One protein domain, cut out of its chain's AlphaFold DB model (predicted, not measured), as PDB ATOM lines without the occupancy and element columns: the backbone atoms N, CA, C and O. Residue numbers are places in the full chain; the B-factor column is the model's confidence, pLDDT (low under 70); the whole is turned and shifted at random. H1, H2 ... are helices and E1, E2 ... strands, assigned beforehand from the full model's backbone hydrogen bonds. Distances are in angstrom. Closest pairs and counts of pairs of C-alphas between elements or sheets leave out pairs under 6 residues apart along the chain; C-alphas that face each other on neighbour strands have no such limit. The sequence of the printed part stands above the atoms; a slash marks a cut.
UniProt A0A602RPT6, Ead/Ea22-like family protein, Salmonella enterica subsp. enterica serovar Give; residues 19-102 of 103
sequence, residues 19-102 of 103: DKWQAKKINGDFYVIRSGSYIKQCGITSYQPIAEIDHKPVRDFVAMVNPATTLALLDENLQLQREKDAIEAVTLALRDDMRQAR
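Overview. This is residues 19 to 102 of the 103 residues of the protein "Ead/Ea22-like family protein" of Salmonella enterica subsp. enterica serovar Give (UniProt A0A602RPT6). A small head of strands, with the short helix H1 packed over one face of its three-stranded sheet, bears one long helix, H2, whose residues 74 to 100 stick out with the last two printed residues as a long arm, while the body without this arm spans 40 by 22 by 11 A. The small hairpin E3 and E4 lies at the head's far end from H2. The printed part has 84 residues, with five named strands and then two named helices in the order E1 E2 E3 E4 E5 H1 H2; the sheet E1 - E2 - E5 is antiparallel, and the class is mixed, helices and strands. The whole is extended, with a radius of gyration of the C-alphas of 23.5 A and spans of 81 by 24 by 13 A.

Along the chain. Find C-alpha 21 at (169.948, 249.199, 206.108); from there E1 runs 14.8 A to residue 26. E2, residues 29 to 34, covers 15.9 A. Next come E3, residues 39 to 41, E4, residues 44 to 46, and E5, residues 49 to 52. H1, residues 56 to 64, measures 12.3 A. H2 begins at C-alpha 67, (173.813, 251.895, 213.018), and runs 49.7 A to C-alpha 100, (191.584, 233.105, 255.477).

Arrangement. In the hairpin E1 and E2, look for N 24 and O 31, 2.8 A apart. E2 and E5 are antiparallel at 152 degrees, with N 32 and O 51 2.9 A apart. H1 is on this sheet at a height of 8.5 A, over E1 and E2; its closest C-alphas to E1 are those of Trp 21 and Ala 63, 5.1 A. E4 runs on into E5 at 97 degrees; in the hairpin E3 and E4, N 39 and O 46 are 2.9 A apart. H1 and H2 meet only through their link. In both helices every O i to N i+4 pair is within hydrogen-bond range.

Size, cuts and confidence. The C-alphas farthest apart, Cys 42 and Arg 102, are 82.4 A apart. The printed part has no cut, each link is tight, and no printed residue is under 70 in pLDDT.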
ATOM      1  N   ASP A  19     167.655 252.951 212.021       86.19
ATOM      2  CA  ASP A  19     167.001 252.196 210.960       86.19
ATOM      3  C   ASP A  19     167.927 251.086 210.451       86.19
ATOM      4  O   ASP A  19     169.138 251.269 210.308       86.19
ATOM      5  N   LYS A  20     167.352 249.931 210.112       92.44
ATOM      6  CA  LYS A  20     168.099 248.867 209.431       92.44
ATOM      7  C   LYS A  20     168.383 249.282 207.995       92.44
ATOM      8  O   LYS A  20     167.525 249.862 207.326       92.44
ATOM      9  N   TRP A  21     169.567 248.951 207.499       96.38
ATOM     10  CA  TRP A  21     169.948 249.199 206.108       96.38
ATOM     11  C   TRP A  21     169.989 247.892 205.321       96.38
ATOM     12  O   TRP A  21     170.154 246.814 205.890       96.38
ATOM     13  N   GLN A  22     169.836 247.986 204.003       96.56
ATOM     14  CA  GLN A  22     169.949 246.852 203.091       96.56
ATOM     15  C   GLN A  22     170.800 247.221 201.874       96.56
ATOM     16  O   GLN A  22     170.669 248.307 201.305       96.56
ATOM     17  N   ALA A  23     171.642 246.288 201.442       97.44
ATOM     18  CA  ALA A  23     172.358 246.378 200.181       97.44
ATOM     19  C   ALA A  23     171.423 246.004 199.019       97.44
ATOM     20  O   ALA A  23     170.707 245.001 199.077       97.44
ATOM     21  N   LYS A  24     171.420 246.789 197.940       96.31
ATOM     22  CA  LYS A  24     170.585 246.539 196.758       96.31
ATOM     23  C   LYS A  24     171.348 246.869 195.477       96.31
ATOM     24  O   LYS A  24     172.193 247.758 195.455       96.31
ATOM     25  N   LYS A  25     171.058 246.131 194.404       95.38
ATOM     26  CA  LYS A  25     171.403 246.527 193.035       95.38
ATOM     27  C   LYS A  25     170.144 247.106 192.395       95.38
ATOM     28  O   LYS A  25     169.116 246.427 192.401       95.38
ATOM     29  N   ILE A  26     170.207 248.332 191.891       93.44
ATOM     30  CA  ILE A  26     169.071 249.038 191.288       93.44
ATOM     31  C   ILE A  26     169.541 249.583 189.943       93.44
ATOM     32  O   ILE A  26     170.507 250.324 189.896       93.44
ATOM     33  N   ASN A  27     168.890 249.171 188.853       89.88
ATOM     34  CA  ASN A  27     169.164 249.621 187.478       89.88
ATOM     35  C   ASN A  27     170.615 249.494 186.966       89.88
ATOM     36  O   ASN A  27     170.924 250.025 185.911       89.88
ATOM     37  N   GLY A  28     171.472 248.724 187.638       90.38
ATOM     38  CA  GLY A  28     172.881 248.564 187.256       90.38
ATOM     39  C   GLY A  28     173.810 248.932 188.402       90.38
ATOM     40  O   GLY A  28     174.777 248.209 188.637       90.38
ATOM     41  N   ASP A  29     173.393 249.918 189.187       94.56
ATOM     42  CA  ASP A  29     174.192 250.548 190.227       94.56
ATOM     43  C   ASP A  29     173.924 249.934 191.602       94.56
ATOM     44  O   ASP A  29     172.959 249.183 191.837       94.56
ATOM     45  N   PHE A  30     174.836 250.207 192.525       96.31
ATOM     46  CA  PHE A  30     174.933 249.520 193.798       96.31
ATOM     47  C   PHE A  30     174.699 250.480 194.960       96.31
ATOM     48  O   PHE A  30     175.462 251.409 195.191       96.31
ATOM     49  N   TYR A  31     173.662 250.201 195.749       97.50
ATOM     50  CA  TYR A  31     173.206 251.092 196.810       97.50
ATOM     51  C   TYR A  31     173.148 250.408 198.168       97.50
ATOM     52  O   TYR A  31     172.819 249.222 198.283       97.50
ATOM     53  N   VAL A  32     173.367 251.202 199.208       97.62
ATOM     54  CA  VAL A  32     172.813 250.969 200.540       97.62
ATOM     55  C   VAL A  32     171.551 251.817 200.654       97.62
ATOM     56  O   VAL A  32     171.579 253.022 200.403       97.62
ATOM     57  N   ILE A  33     170.433 251.194 201.009       96.94
ATOM     58  CA  ILE A  33     169.134 251.862 201.154       96.94
ATOM     59  C   ILE A  33     168.511 251.521 202.506       96.94
ATOM     60  O   ILE A  33     168.866 250.509 203.119       96.94
ATOM     61  N   ARG A  34     167.547 252.324 202.965       96.12
ATOM     62  CA  ARG A  34     166.767 251.972 204.162       96.12
ATOM     63  C   ARG A  34     166.024 250.658 203.939       96.12
ATOM     64  O   ARG A  34     165.391 250.463 202.895       96.12
ATOM     65  N   SER A  35     166.107 249.755 204.911       95.06
ATOM     66  CA  SER A  35     165.459 248.447 204.844       95.06
ATOM     67  C   SER A  35     163.949 248.610 204.686       95.06
ATOM     68  O   SER A  35     163.331 249.390 205.404       95.06
ATOM     69  N   GLY A  36     163.355 247.892 203.734       93.19
ATOM     70  CA  GLY A  36     161.919 247.979 203.441       93.19
ATOM     71  C   GLY A  36     161.485 249.196 202.613       93.19
ATOM     72  O   GLY A  36     160.330 249.255 202.214       93.19
ATOM     73  N   SER A  37     162.388 250.130 202.287       95.19
ATOM     74  CA  SER A  37     162.037 251.297 201.458       95.19
ATOM     75  C   SER A  37     161.884 250.981 199.967       95.19
ATOM     76  O   SER A  37     161.302 251.773 199.235       95.19
ATOM     77  N   TYR A  38     162.415 249.845 199.499       95.62
ATOM     78  CA  TYR A  38     162.374 249.470 198.085       95.62
ATOM     79  C   TYR A  38     160.982 249.000 197.667       95.62
ATOM     80  O   TYR A  38     160.538 247.927 198.076       95.62
ATOM     81  N   ILE A  39     160.347 249.758 196.780       94.38
ATOM     82  CA  ILE A  39     159.051 249.442 196.187       94.38
ATOM     83  C   ILE A  39     159.200 249.483 194.665       94.38
ATOM     84  O   ILE A  39     159.773 250.413 194.100       94.38
ATOM     85  N   LYS A  40     158.668 248.462 193.989       92.69
ATOM     86  CA  LYS A  40     158.574 248.414 192.528       92.69
ATOM     87  C   LYS A  40     157.123 248.150 192.143       92.69
ATOM     88  O   LYS A  40     156.635 247.040 192.334       92.69
ATOM     89  N   GLN A  41     156.438 249.166 191.630       91.88
ATOM     90  CA  GLN A  41     155.031 249.097 191.222       91.88
ATOM     91  C   GLN A  41     154.851 249.772 189.863       91.88
ATOM     92  O   GLN A  41     155.367 250.861 189.639       91.88
ATOM     93  N   CYS A  42     154.132 249.117 188.946       86.94
ATOM     94  CA  CYS A  42     153.805 249.654 187.617       86.94
ATOM     95  C   CYS A  42     155.013 250.231 186.844       86.94
ATOM     96  O   CYS A  42     154.912 251.276 186.211       86.94
ATOM     97  N   GLY A  43     156.180 249.583 186.926       87.00
ATOM     98  CA  GLY A  43     157.415 250.049 186.275       87.00
ATOM     99  C   GLY A  43     158.141 251.190 187.000       87.00
ATOM    100  O   GLY A  43     159.309 251.442 186.712       87.00
ATOM    101  N   ILE A  44     157.512 251.815 187.995       88.62
ATOM    102  CA  ILE A  44     158.115 252.842 188.842       88.62
ATOM    103  C   ILE A  44     158.844 252.159 190.000       88.62
ATOM    104  O   ILE A  44     158.310 251.269 190.668       88.62
ATOM    105  N   THR A  45     160.090 252.572 190.224       93.19
ATOM    106  CA  THR A  45     160.915 252.111 191.345       93.19
ATOM    107  C   THR A  45     161.114 253.270 192.313       93.19
ATOM    108  O   THR A  45     161.625 254.312 191.912       93.19
ATOM    109  N   SER A  46     160.732 253.088 193.575       94.00
ATOM    110  CA  SER A  46     160.974 254.044 194.656       94.00
ATOM    111  C   SER A  46     161.761 253.388 195.789       94.00
ATOM    112  O   SER A  46     161.666 252.184 196.029       94.00
ATOM    113  N   TYR A  47     162.629 254.170 196.427       95.50
ATOM    114  CA  TYR A  47     163.490 253.747 197.529       95.50
ATOM    115  C   TYR A  47     164.066 254.975 198.234       95.50
ATOM    116  O   TYR A  47     164.055 256.077 197.689       95.50
ATOM    117  N   GLN A  48     164.587 254.781 199.446       95.94
ATOM    118  CA  GLN A  48     165.285 255.821 200.202       95.94
ATOM    119  C   GLN A  48     166.788 255.505 200.232       95.94
ATOM    120  O   GLN A  48     167.200 254.622 200.998       95.94
ATOM    121  N   PRO A  49     167.605 256.162 199.386       95.44
ATOM    122  CA  PRO A  49     169.040 255.912 199.340       95.44
ATOM    123  C   PRO A  49     169.743 256.430 200.598       95.44
ATOM    124  O   PRO A  49     169.402 257.488 201.122       95.44
ATOM    125  N   ILE A  50     170.733 255.670 201.066       95.75
ATOM    126  CA  ILE A  50     171.691 256.091 202.098       95.75
ATOM    127  C   ILE A  50     173.026 256.447 201.443       95.75
ATOM    128  O   ILE A  50     173.590 257.498 201.727       95.75
ATOM    129  N   ALA A  51     173.521 255.575 200.560       95.69
ATOM    130  CA  ALA A  51     174.758 255.782 199.818       95.69
ATOM    131  C   ALA A  51     174.778 254.939 198.536       95.69
ATOM    132  O   ALA A  51     174.228 253.835 198.503       95.69
ATOM    133  N   GLU A  52     175.461 255.442 197.513       97.19
ATOM    134  CA  GLU A  52     175.882 254.679 196.337       97.19
ATOM    135  C   GLU A  52     177.315 254.191 196.567       97.19
ATOM    136  O   GLU A  52     178.189 254.966 196.954       97.19
ATOM    137  N   ILE A  53     177.536 252.885 196.434       97.25
ATOM    138  CA  ILE A  53     178.820 252.234 196.703       97.25
ATOM    139  C   ILE A  53     179.028 251.143 195.650       97.25
ATOM    140  O   ILE A  53     178.521 250.026 195.795       97.25
ATOM    141  N   ASP A  54     179.829 251.449 194.629       96.31
ATOM    142  CA  ASP A  54     180.104 250.542 193.505       96.31
ATOM    143  C   ASP A  54     180.790 249.245 193.927       96.31
ATOM    144  O   ASP A  54     180.522 248.161 193.401       96.31
ATOM    145  N   HIS A  55     181.687 249.334 194.911       97.06
ATOM    146  CA  HIS A  55     182.419 248.174 195.389       97.06
ATOM    147  C   HIS A  55     181.504 247.273 196.231       97.06
ATOM    148  O   HIS A  55     181.338 247.467 197.440       97.06
ATOM    149  N   LYS A  56     180.929 246.252 195.583       95.38
ATOM    150  CA  LYS A  56     179.945 245.325 196.168       95.38
ATOM    151  C   LYS A  56     180.315 244.815 197.576       95.38
ATOM    152  O   LYS A  56     179.445 244.889 198.444       95.38
ATOM    153  N   PRO A  57     181.545 244.336 197.858       96.88
ATOM    154  CA  PRO A  57     181.902 243.894 199.208       96.88
ATOM    155  C   PRO A  57     181.812 244.998 200.269       96.88
ATOM    156  O   PRO A  57     181.354 244.744 201.378       96.88
ATOM    157  N   VAL A  58     182.203 246.230 199.928       97.69
ATOM    158  CA  VAL A  58     182.149 247.371 200.862       97.69
ATOM    159  C   VAL A  58     180.702 247.773 201.108       97.69
ATOM    160  O   VAL A  58     180.314 247.976 202.252       97.69
ATOM    161  N   ARG A  59     179.872 247.806 200.063       97.62
ATOM    162  CA  ARG A  59     178.429 248.040 200.193       97.62
ATOM    163  C   ARG A  59     177.764 247.016 201.112       97.62
ATOM    164  O   ARG A  59     176.989 247.389 201.989       97.62
ATOM    165  N   ASP A  60     178.046 245.733 200.885       97.25
ATOM    166  CA  ASP A  60     177.468 244.632 201.663       97.25
ATOM    167  C   ASP A  60     177.888 244.736 203.135       97.25
ATOM    168  O   ASP A  60     177.047 244.602 204.025       97.25
ATOM    169  N   PHE A  61     179.158 245.066 203.383       97.81
ATOM    170  CA  PHE A  61     179.663 245.338 204.723       97.81
ATOM    171  C   PHE A  61     178.949 246.529 205.372       97.81
ATOM    172  O   PHE A  61     178.391 246.366 206.451       97.81
ATOM    173  N   VAL A  62     178.885 247.692 204.714       96.31
ATOM    174  CA  VAL A  62     178.237 248.906 205.251       96.31
ATOM    175  C   VAL A  62     176.760 248.666 205.586       96.31
ATOM    176  O   VAL A  62     176.285 249.128 206.620       96.31
ATOM    177  N   ALA A  63     176.028 247.917 204.755       96.75
ATOM    178  CA  ALA A  63     174.643 247.553 205.054       96.75
ATOM    179  C   ALA A  63     174.525 246.636 206.287       96.75
ATOM    180  O   ALA A  63     173.574 246.767 207.063       96.75
ATOM    181  N   MET A  64     175.485 245.725 206.477       96.50
ATOM    182  CA  MET A  64     175.547 244.824 207.630       96.50
ATOM    183  C   MET A  64     175.904 245.571 208.921       96.50
ATOM    184  O   MET A  64     175.189 245.433 209.914       96.50
ATOM    185  N   VAL A  65     176.952 246.404 208.897       95.56
ATOM    186  CA  VAL A  65     177.408 247.226 210.037       95.56
ATOM    187  C   VAL A  65     176.640 248.543 210.169       95.56
ATOM    188  O   VAL A  65     177.172 249.556 210.620       95.56
ATOM    189  N   ASN A  66     175.366 248.537 209.780       95.56
ATOM    190  CA  ASN A  66     174.491 249.691 209.928       95.56
ATOM    191  C   ASN A  66     174.395 250.151 211.404       95.56
ATOM    192  O   ASN A  66     174.795 249.419 212.322       95.56
ATOM    193  N   PRO A  67     173.852 251.351 211.667       95.75
ATOM    194  CA  PRO A  67     173.813 251.895 213.018       95.75
ATOM    195  C   PRO A  67     173.084 251.005 214.028       95.75
ATOM    196  O   PRO A  67     173.548 250.874 215.156       95.75
ATOM    197  N   ALA A  68     171.994 250.340 213.631       95.56
ATOM    198  CA  ALA A  68     171.260 249.430 214.510       95.56
ATOM    199  C   ALA A  68     172.117 248.228 214.940       95.56
ATOM    200  O   ALA A  68     172.182 247.915 216.128       95.56
ATOM    201  N   THR A  69     172.816 247.589 213.997       96.31
ATOM    202  CA  THR A  69     173.752 246.494 214.294       96.31
ATOM    203  C   THR A  69     174.902 246.982 215.175       96.31
ATOM    204  O   THR A  69     175.265 246.316 216.139       96.31
ATOM    205  N   THR A  70     175.459 248.159 214.881       95.56
ATOM    206  CA  THR A  70     176.565 248.736 215.659       95.56
ATOM    207  C   THR A  70     176.159 248.990 217.111       95.56
ATOM    208  O   THR A  70     176.906 248.647 218.023       95.56
ATOM    209  N   LEU A  71     174.965 249.544 217.343       95.94
ATOM    210  CA  LEU A  71     174.434 249.749 218.692       95.94
ATOM    211  C   LEU A  71     174.235 248.421 219.433       95.94
ATOM    212  O   LEU A  71     174.672 248.307 220.573       95.94
ATOM    213  N   ALA A  72     173.669 247.408 218.770       96.12
ATOM    214  CA  ALA A  72     173.486 246.083 219.364       96.12
ATOM    215  C   ALA A  72     174.822 245.439 219.782       96.12
ATOM    216  O   ALA A  72     174.930 244.903 220.881       96.12
ATOM    217  N   LEU A  73     175.862 245.555 218.949       96.38
ATOM    218  CA  LEU A  73     177.204 245.065 219.282       96.38
ATOM    219  C   LEU A  73     177.830 245.823 220.461       96.38
ATOM    220  O   LEU A  73     178.546 245.232 221.270       96.38
ATOM    221  N   LEU A  74     177.576 247.129 220.579       96.06
ATOM    222  CA  LEU A  74     178.030 247.921 221.726       96.06
ATOM    223  C   LEU A  74     177.308 247.519 223.020       96.06
ATOM    224  O   LEU A  74     177.949 247.468 224.071       96.06
ATOM    225  N   ASP A  75     176.012 247.214 222.945       96.56
ATOM    226  CA  ASP A  75     175.218 246.732 224.079       96.56
ATOM    227  C   ASP A  75     175.711 245.361 224.562       96.56
ATOM    228  O   ASP A  75     175.974 245.184 225.754       96.56
ATOM    229  N   GLU A  76     175.919 244.419 223.639       97.81
ATOM    230  CA  GLU A  76     176.479 243.095 223.935       97.81
ATOM    231  C   GLU A  76     177.874 243.209 224.557       97.81
ATOM    232  O   GLU A  76     178.173 242.578 225.571       97.81
ATOM    233  N   ASN A  77     178.725 244.080 224.012       95.94
ATOM    234  CA  ASN A  77     180.055 244.294 224.560       95.94
ATOM    235  C   ASN A  77     180.029 244.859 225.991       95.94
ATOM    236  O   ASN A  77     180.856 244.468 226.817       95.94
ATOM    237  N   LEU A  78     179.095 245.767 226.292       95.50
ATOM    238  CA  LEU A  78     178.912 246.301 227.642       95.50
ATOM    239  C   LEU A  78     178.426 245.219 228.613       95.50
ATOM    240  O   LEU A  78     178.895 245.168 229.750       95.50
ATOM    241  N   GLN A  79     177.516 244.355 228.168       97.62
ATOM    242  CA  GLN A  79     177.025 243.231 228.960       97.62
ATOM    243  C   GLN A  79     178.153 242.243 229.287       97.62
ATOM    244  O   GLN A  79     178.366 241.928 230.456       97.62
ATOM    245  N   LEU A  80     178.945 241.849 228.287       97.75
ATOM    246  CA  LEU A  80     180.092 240.954 228.469       97.75
ATOM    247  C   LEU A  80     181.142 241.530 229.427       97.75
ATOM    248  O   LEU A  80     181.724 240.794 230.221       97.75
ATOM    249  N   GLN A  81     181.380 242.845 229.388       96.19
ATOM    250  CA  GLN A  81     182.300 243.488 230.328       96.19
ATOM    251  C   GLN A  81     181.794 243.379 231.773       96.19
ATOM    252  O   GLN A  81     182.572 243.062 232.666       96.19
ATOM    253  N   ARG A  82     180.492 243.579 232.003       97.25
ATOM    254  CA  ARG A  82     179.892 243.447 233.340       97.25
ATOM    255  C   ARG A  82     179.964 242.018 233.866       97.25
ATOM    256  O   ARG A  82     180.269 241.814 235.037       97.25
ATOM    257  N   GLU A  83     179.691 241.036 233.012       98.25
ATOM    258  CA  GLU A  83     179.783 239.617 233.370       98.25
ATOM    259  C   GLU A  83     181.216 239.220 233.716       98.25
ATOM    260  O   GLU A  83     181.450 238.552 234.723       98.25
ATOM    261  N   LYS A  84     182.182 239.694 232.925       98.12
ATOM    262  CA  LYS A  84     183.602 239.510 233.210       98.12
ATOM    263  C   LYS A  84     183.973 240.086 234.581       98.12
ATOM    264  O   LYS A  84     184.557 239.368 235.389       98.12
ATOM    265  N   ASP A  85     183.610 241.338 234.854       98.00
ATOM    266  CA  ASP A  85     183.947 242.009 236.115       98.00
ATOM    267  C   ASP A  85     183.314 241.286 237.323       98.00
ATOM    268  O   ASP A  85     183.944 241.139 238.371       98.00
ATOM    269  N   ALA A  86     182.092 240.760 237.171       97.94
ATOM    270  CA  ALA A  86     181.428 239.964 238.202       97.94
ATOM    271  C   ALA A  86     182.154 238.635 238.479       97.94
ATOM    272  O   ALA A  86     182.349 238.266 239.638       97.94
ATOM    273  N   ILE A  87     182.589 237.925 237.434       98.25
ATOM    274  CA  ILE A  87     183.350 236.673 237.574       98.25
ATOM    275  C   ILE A  87     184.708 236.934 238.234       98.25
ATOM    276  O   ILE A  87     185.130 236.165 239.104       98.25
ATOM    277  N   GLU A  88     185.391 238.015 237.859       98.06
ATOM    278  CA  GLU A  88     186.660 238.406 238.477       98.06
ATOM    279  C   GLU A  88     186.474 238.722 239.966       98.06
ATOM    280  O   GLU A  88     187.239 238.215 240.790       98.06
ATOM    281  N   ALA A  89     185.420 239.453 240.336       97.81
ATOM    282  CA  ALA A  89     185.096 239.740 241.734       97.81
ATOM    283  C   ALA A  89     184.811 238.464 242.548       97.81
ATOM    284  O   ALA A  89     185.352 238.299 243.641       97.81
ATOM    285  N   VAL A  90     184.025 237.528 242.004       97.56
ATOM    286  CA  VAL A  90     183.755 236.231 242.655       97.56
ATOM    287  C   VAL A  90     185.041 235.421 242.821       97.56
ATOM    288  O   VAL A  90     185.278 234.834 243.873       97.56
ATOM    289  N   THR A  91     185.908 235.415 241.809       97.56
ATOM    290  CA  THR A  91     187.183 234.685 241.862       97.56
ATOM    291  C   THR A  91     188.126 235.265 242.918       97.56
ATOM    292  O   THR A  91     188.840 234.514 243.585       97.56
ATOM    293  N   LEU A  92     188.135 236.592 243.080       97.25
ATOM    294  CA  LEU A  92     188.902 237.268 244.125       97.25
ATOM    295  C   LEU A  92     188.373 236.918 245.517       97.25
ATOM    296  O   LEU A  92     189.164 236.489 246.352       97.25
ATOM    297  N   ALA A  93     187.057 236.991 245.730       96.56
ATOM    298  CA  ALA A  93     186.438 236.613 247.000       96.56
ATOM    299  C   ALA A  93     186.762 235.157 247.380       96.56
ATOM    300  O   ALA A  93     187.244 234.897 248.476       96.56
ATOM    301  N   LEU A  94     186.627 234.216 246.438       96.81
ATOM    302  CA  LEU A  94     186.976 232.809 246.672       96.81
ATOM    303  C   LEU A  94     188.461 232.612 247.010       96.81
ATOM    304  O   LEU A  94     188.811 231.753 247.816       96.81
ATOM    305  N   ARG A  95     189.359 233.383 246.385       96.50
ATOM    306  CA  ARG A  95     190.793 233.327 246.692       96.50
ATOM    307  C   ARG A  95     191.080 233.838 248.102       96.50
ATOM    308  O   ARG A  95     191.933 233.256 248.775       96.50
ATOM    309  N   ASP A  96     190.414 234.909 248.513       96.19
ATOM    310  CA  ASP A  96     190.595 235.506 249.832       96.19
ATOM    311  C   ASP A  96     190.008 234.611 250.934       96.19
ATOM    312  O   ASP A  96     190.710 234.339 251.908       96.19
ATOM    313  N   ASP A  97     188.824 234.025 250.728       96.19
ATOM    314  CA  ASP A  97     188.224 233.037 251.641       96.19
ATOM    315  C   ASP A  97     189.147 231.824 251.848       96.19
ATOM    316  O   ASP A  97     189.401 231.386 252.971       96.19
ATOM    317  N   MET A  98     189.725 231.295 250.762       96.12
ATOM    318  CA  MET A  98     190.667 230.170 250.826       96.12
ATOM    319  C   MET A  98     191.993 230.525 251.508       96.12
ATOM    320  O   MET A  98     192.680 229.624 251.994       96.12
ATOM    321  N   ARG A  99     192.389 231.805 251.516       94.75
ATOM    322  CA  ARG A  99     193.550 232.279 252.281       94.75
ATOM    323  C   ARG A  99     193.200 232.376 253.762       94.75
ATOM    324  O   ARG A  99     193.943 231.826 254.564       94.75
ATOM    325  N   GLN A 100     192.065 232.989 254.098       91.31
ATOM    326  CA  GLN A 100     191.584 233.105 255.477       91.31
ATOM    327  C   GLN A 100     191.385 231.736 256.134       91.31
ATOM    328  O   GLN A 100     191.738 231.559 257.288       91.31
ATOM    329  N   ALA A 101     190.896 230.735 255.397       92.06
ATOM    330  CA  ALA A 101     190.730 229.376 255.917       92.06
ATOM    331  C   ALA A 101     192.055 228.635 256.214       92.06
ATOM    332  O   ALA A 101     192.023 227.526 256.750       92.06
ATOM    333  N   ARG A 102     193.209 229.188 255.812       88.06
ATOM    334  CA  ARG A 102     194.550 228.618 256.045       88.06
ATOM    335  C   ARG A 102     195.336 229.336 257.146       88.06
ATOM    336  O   ARG A 102     196.424 228.862 257.474       88.06
TER     337      ARG A 102